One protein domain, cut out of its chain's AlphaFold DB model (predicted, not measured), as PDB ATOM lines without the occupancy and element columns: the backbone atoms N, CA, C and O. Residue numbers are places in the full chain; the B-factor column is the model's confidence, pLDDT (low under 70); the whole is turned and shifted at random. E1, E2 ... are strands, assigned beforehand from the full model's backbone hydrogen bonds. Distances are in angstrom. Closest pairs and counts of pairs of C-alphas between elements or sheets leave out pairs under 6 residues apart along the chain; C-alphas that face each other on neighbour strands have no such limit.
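AT A GLANCE: This is residues 192 to 233 of the 233 residues of an uncharacterized protein of Ananas comosus var. bracteatus (UniProt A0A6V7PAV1). Three strands lie side by side in one long, narrow, twisted sheet with both faces bare, and the link from E1 to E2 loops out past one end of it. The printed part has 42 residues and no named helix; E1, E2, E3 form a meander, each strand the antiparallel neighbour of the one before. It is all strand and loose, a rod spanning 38 by 16 by 11 A, with a radius of gyration of the C-alphas of 12.6 A.

IN THESE COORDINATES: Find C-alpha 193 at (-46.475, -37.738, 16.553); from there E1, residues 193 to 200, runs 19.9 A. E2, residues 210 to 219, covers 27.1 A. E3, residues 224 to 231, runs 22.9 A to C-alpha 231 at (-42.883, -18.773, 30.242).

HOW THE PARTS SIT: E1 and E2 form a hairpin, antiparallel at 161 degrees; look at N 197 and O 216, 2.9 A apart, within hydrogen-bond range. E2, the inner strand, forms a second hairpin with E3 at 157 degrees; there N 227 and O 215 are 2.8 A apart, also within hydrogen-bond range.

THE WHOLE: The C-alphas farthest apart, of Ala 207 and Asn 221, are 38.4 A apart. The printed part has no cut and no long link. The model's pLDDT is under 70 at residues 202 to 210 and 231 to 233.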
ATOM      1  N   VAL A 192     -46.702 -42.290  18.339       76.69
ATOM      2  CA  VAL A 192     -45.976 -41.432  17.391       76.69
ATOM      3  C   VAL A 192     -46.716 -40.108  17.172       76.69
ATOM      4  O   VAL A 192     -47.941 -40.101  17.061       76.69
ATOM      5  N   ALA A 193     -45.976 -39.003  17.086       83.44
ATOM      6  CA  ALA A 193     -46.475 -37.738  16.553       83.44
ATOM      7  C   ALA A 193     -46.114 -37.653  15.061       83.44
ATOM      8  O   ALA A 193     -44.947 -37.807  14.703       83.44
ATOM      9  N   TRP A 194     -47.108 -37.436  14.200       84.62
ATOM     10  CA  TRP A 194     -46.928 -37.320  12.748       84.62
ATOM     11  C   TRP A 194     -46.551 -35.903  12.307       84.62
ATOM     12  O   TRP A 194     -45.863 -35.732  11.306       84.62
ATOM     13  N   ASP A 195     -47.022 -34.890  13.032       84.12
ATOM     14  CA  ASP A 195     -46.798 -33.477  12.727       84.12
ATOM     15  C   ASP A 195     -46.816 -32.663  14.026       84.12
ATOM     16  O   ASP A 195     -47.614 -32.927  14.928       84.12
ATOM     17  N   VAL A 196     -45.917 -31.684  14.121       86.62
ATOM     18  CA  VAL A 196     -45.762 -30.804  15.282       86.62
ATOM     19  C   VAL A 196     -45.600 -29.379  14.770       86.62
ATOM     20  O   VAL A 196     -44.634 -29.068  14.071       86.62
ATOM     21  N   LYS A 197     -46.540 -28.499  15.121       91.38
ATOM     22  CA  LYS A 197     -46.548 -27.099  14.685       91.38
ATOM     23  C   LYS A 197     -46.529 -26.154  15.877       91.38
ATOM     24  O   LYS A 197     -47.432 -26.160  16.707       91.38
ATOM     25  N   TRP A 198     -45.512 -25.301  15.919       90.94
ATOM     26  CA  TRP A 198     -45.407 -24.197  16.868       90.94
ATOM     27  C   TRP A 198     -45.969 -22.908  16.265       90.94
ATOM     28  O   TRP A 198     -45.629 -22.548  15.135       90.94
ATOM     29  N   ARG A 199     -46.783 -22.180  17.032       86.56
ATOM     30  CA  ARG A 199     -47.213 -20.815  16.717       86.56
ATOM     31  C   ARG A 199     -46.864 -19.887  17.886       86.56
ATOM     32  O   ARG A 199     -47.577 -19.930  18.888       86.56
ATOM     33  N   PRO A 200     -45.842 -19.019  17.769       83.88
ATOM     34  CA  PRO A 200     -45.548 -18.036  18.806       83.88
ATOM     35  C   PRO A 200     -46.701 -17.033  18.947       83.88
ATOM     36  O   PRO A 200     -47.404 -16.733  17.974       83.88
ATOM     37  N   CYS A 201     -46.901 -16.507  20.153       80.19
ATOM     38  CA  CYS A 201     -47.961 -15.541  20.407       80.19
ATOM     39  C   CYS A 201     -47.591 -14.149  19.867       80.19
ATOM     40  O   CYS A 201     -46.512 -13.626  20.129       80.19
ATOM     41  N   GLN A 202     -48.514 -13.526  19.132       65.94
ATOM     42  CA  GLN A 202     -48.395 -12.144  18.664       65.94
ATOM     43  C   GLN A 202     -49.086 -11.213  19.665       65.94
ATOM     44  O   GLN A 202     -50.233 -10.825  19.461       65.94
ATOM     45  N   GLY A 203     -48.423 -10.887  20.776       63.16
ATOM     46  CA  GLY A 203     -49.006  -9.975  21.759       63.16
ATOM     47  C   GLY A 203     -48.104  -9.674  22.948       63.16
ATOM     48  O   GLY A 203     -47.412 -10.549  23.461       63.16
ATOM     49  N   ASN A 204     -48.147  -8.418  23.384       58.66
ATOM     50  CA  ASN A 204     -47.413  -7.907  24.535       58.66
ATOM     51  C   ASN A 204     -47.925  -8.622  25.797       58.66
ATOM     52  O   ASN A 204     -49.126  -8.591  26.070       58.66
ATOM     53  N   SER A 205     -47.044  -9.256  26.568       55.12
ATOM     54  CA  SER A 205     -47.447  -9.969  27.782       55.12
ATOM     55  C   SER A 205     -48.024  -9.009  28.823       55.12
ATOM     56  O   SER A 205     -47.314  -8.124  29.305       55.12
ATOM     57  N   LEU A 206     -49.281  -9.220  29.220       56.41
ATOM     58  CA  LEU A 206     -49.799  -8.629  30.453       56.41
ATOM     59  C   LEU A 206     -49.050  -9.242  31.650       56.41
ATOM     60  O   LEU A 206     -48.623 -10.397  31.596       56.41
ATOM     61  N   ALA A 207     -48.851  -8.456  32.708       54.16
ATOM     62  CA  ALA A 207     -47.899  -8.770  33.774       54.16
ATOM     63  C   ALA A 207     -48.121 -10.152  34.433       54.16
ATOM     64  O   ALA A 207     -49.233 -10.492  34.831       54.16
ATOM     65  N   GLY A 208     -47.031 -10.910  34.607       55.28
ATOM     66  CA  GLY A 208     -46.953 -12.079  35.494       55.28
ATOM     67  C   GLY A 208     -46.932 -13.460  34.828       55.28
ATOM     68  O   GLY A 208     -46.375 -14.384  35.412       55.28
ATOM     69  N   LYS A 209     -47.484 -13.637  33.618       58.62
ATOM     70  CA  LYS A 209     -47.360 -14.895  32.849       58.62
ATOM     71  C   LYS A 209     -47.189 -14.592  31.365       58.62
ATOM     72  O   LYS A 209     -48.130 -14.159  30.701       58.62
ATOM     73  N   THR A 210     -45.994 -14.830  30.823       65.38
ATOM     74  CA  THR A 210     -45.743 -14.580  29.399       65.38
ATOM     75  C   THR A 210     -46.224 -15.765  28.572       65.38
ATOM     76  O   THR A 210     -45.655 -16.853  28.584       65.38
ATOM     77  N   HIS A 211     -47.342 -15.584  27.875       74.38
ATOM     78  CA  HIS A 211     -47.853 -16.590  26.957       74.38
ATOM     79  C   HIS A 211     -46.940 -16.655  25.723       74.38
ATOM     80  O   HIS A 211     -46.936 -15.746  24.894       74.38
ATOM     81  N   MET A 212     -46.143 -17.720  25.618       79.06
ATOM     82  CA  MET A 212     -45.167 -17.895  24.540       79.06
ATOM     83  C   MET A 212     -45.849 -18.233  23.216       79.06
ATOM     84  O   MET A 212     -45.357 -17.836  22.159       79.06
ATOM     85  N   GLY A 213     -46.968 -18.962  23.257       84.06
ATOM     86  CA  GLY A 213     -47.682 -19.411  22.067       84.06
ATOM     87  C   GLY A 213     -48.340 -20.776  22.227       84.06
ATOM     88  O   GLY A 213     -48.488 -21.295  23.331       84.06
ATOM     89  N   TYR A 214     -48.714 -21.357  21.092       83.75
ATOM     90  CA  TYR A 214     -49.447 -22.615  21.004       83.75
ATOM     91  C   TYR A 214     -48.607 -23.687  20.314       83.75
ATOM     92  O   TYR A 214     -48.011 -23.433  19.263       83.75
ATOM     93  N   LEU A 215     -48.621 -24.899  20.858       87.69
ATOM     94  CA  LEU A 215     -48.062 -26.084  20.217       87.69
ATOM     95  C   LEU A 215     -49.198 -27.023  19.807       87.69
ATOM     96  O   LEU A 215     -49.957 -27.470  20.662       87.69
ATOM     97  N   ALA A 216     -49.304 -27.331  18.519       87.25
ATOM     98  CA  ALA A 216     -50.236 -28.319  17.991       87.25
ATOM     99  C   ALA A 216     -49.491 -29.612  17.629       87.25
ATOM    100  O   ALA A 216     -48.426 -29.553  17.007       87.25
ATOM    101  N   VAL A 217     -50.049 -30.763  18.001       86.50
ATOM    102  CA  VAL A 217     -49.462 -32.094  17.794       86.50
ATOM    103  C   VAL A 217     -50.509 -33.015  17.167       86.50
ATOM    104  O   VAL A 217     -51.552 -33.267  17.768       86.50
ATOM    105  N   LEU A 218     -50.234 -33.530  15.967       85.31
ATOM    106  CA  LEU A 218     -51.054 -34.561  15.328       85.31
ATOM    107  C   LEU A 218     -50.521 -35.945  15.704       85.31
ATOM    108  O   LEU A 218     -49.378 -36.292  15.399       85.31
ATOM    109  N   LEU A 219     -51.359 -36.741  16.351       84.25
ATOM    110  CA  LEU A 219     -50.994 -38.031  16.924       84.25
ATOM    111  C   LEU A 219     -51.229 -39.210  15.980       84.25
ATOM    112  O   LEU A 219     -52.020 -39.143  15.040       84.25
ATOM    113  N   GLY A 220     -50.594 -40.339  16.310       80.38
ATOM    114  CA  GLY A 220     -50.669 -41.634  15.625       80.38
ATOM    115  C   GLY A 220     -52.073 -42.086  15.210       80.38
ATOM    116  O   GLY A 220     -52.237 -42.732  14.182       80.38
ATOM    117  N   ASN A 221     -53.073 -41.717  16.009       82.62
ATOM    118  CA  ASN A 221     -54.491 -42.054  15.880       82.62
ATOM    119  C   ASN A 221     -55.344 -40.961  15.200       82.62
ATOM    120  O   ASN A 221     -56.569 -41.035  15.257       82.62
ATOM    121  N   GLY A 222     -54.728 -39.927  14.620       83.69
ATOM    122  CA  GLY A 222     -55.421 -38.809  13.972       83.69
ATOM    123  C   GLY A 222     -56.004 -37.757  14.925       83.69
ATOM    124  O   GLY A 222     -56.644 -36.821  14.453       83.69
ATOM    125  N   ILE A 223     -55.788 -37.871  16.242       84.75
ATOM    126  CA  ILE A 223     -56.181 -36.824  17.197       84.75
ATOM    127  C   ILE A 223     -55.207 -35.647  17.089       84.75
ATOM    128  O   ILE A 223     -53.993 -35.842  17.045       84.75
ATOM    129  N   LEU A 224     -55.752 -34.431  17.064       87.69
ATOM    130  CA  LEU A 224     -54.999 -33.186  17.147       87.69
ATOM    131  C   LEU A 224     -55.081 -32.642  18.577       87.69
ATOM    132  O   LEU A 224     -56.159 -32.260  19.030       87.69
ATOM    133  N   GLU A 225     -53.949 -32.586  19.268       85.25
ATOM    134  CA  GLU A 225     -53.828 -31.956  20.584       85.25
ATOM    135  C   GLU A 225     -53.234 -30.552  20.436       85.25
ATOM    136  O   GLU A 225     -52.352 -30.327  19.604       85.25
ATOM    137  N   VAL A 226     -53.719 -29.593  21.229       85.25
ATOM    138  CA  VAL A 226     -53.223 -28.210  21.237       85.25
ATOM    139  C   VAL A 226     -52.910 -27.802  22.671       85.25
ATOM    140  O   VAL A 226     -53.766 -27.888  23.546       85.25
ATOM    141  N   TYR A 227     -51.683 -27.340  22.889       84.88
ATOM    142  CA  TYR A 227     -51.153 -26.939  24.186       84.88
ATOM    143  C   TYR A 227     -50.854 -25.442  24.210       84.88
ATOM    144  O   TYR A 227     -50.168 -24.927  23.324       84.88
ATOM    145  N   ASN A 228     -51.304 -24.760  25.262       82.31
ATOM    146  CA  ASN A 228     -50.848 -23.410  25.580       82.31
ATOM    147  C   ASN A 228     -49.477 -23.502  26.260       82.31
ATOM    148  O   ASN A 228     -49.319 -24.234  27.239       82.31
ATOM    149  N   VAL A 229     -48.494 -22.755  25.766       83.00
ATOM    150  CA  VAL A 229     -47.138 -22.718  26.325       83.00
ATOM    151  C   VAL A 229     -46.898 -21.350  26.952       83.00
ATOM    152  O   VAL A 229     -47.073 -20.310  26.312       83.00
ATOM    153  N   TYR A 230     -46.478 -21.353  28.214       77.75
ATOM    154  CA  TYR A 230     -46.192 -20.159  29.000       77.75
ATOM    155  C   TYR A 230     -44.736 -20.186  29.471       77.75
ATOM    156  O   TYR A 230     -44.241 -21.234  29.881       77.75
ATOM    157  N   ALA A 231     -44.084 -19.026  29.467       67.12
ATOM    158  CA  ALA A 231     -42.883 -18.773  30.242       67.12
ATOM    159  C   ALA A 231     -43.260 -17.938  31.466       67.12
ATOM    160  O   ALA A 231     -43.934 -16.903  31.368       67.12
ATOM    161  N   LEU A 232     -42.798 -18.404  32.618       55.59
ATOM    162  CA  LEU A 232     -42.684 -17.592  33.816       55.59
ATOM    163  C   LEU A 232     -41.327 -16.883  33.749       55.59
ATOM    164  O   LEU A 232     -40.322 -17.512  33.414       55.59
ATOM    165  N   ILE A 233     -41.358 -15.571  33.974       53.00
ATOM    166  CA  ILE A 233     -40.219 -14.644  33.994       53.00
ATOM    167  C   ILE A 233     -40.288 -13.908  35.330       53.00
ATOM    168  O   ILE A 233     -41.429 -13.527  35.685       53.00
TER     169      ILE A 233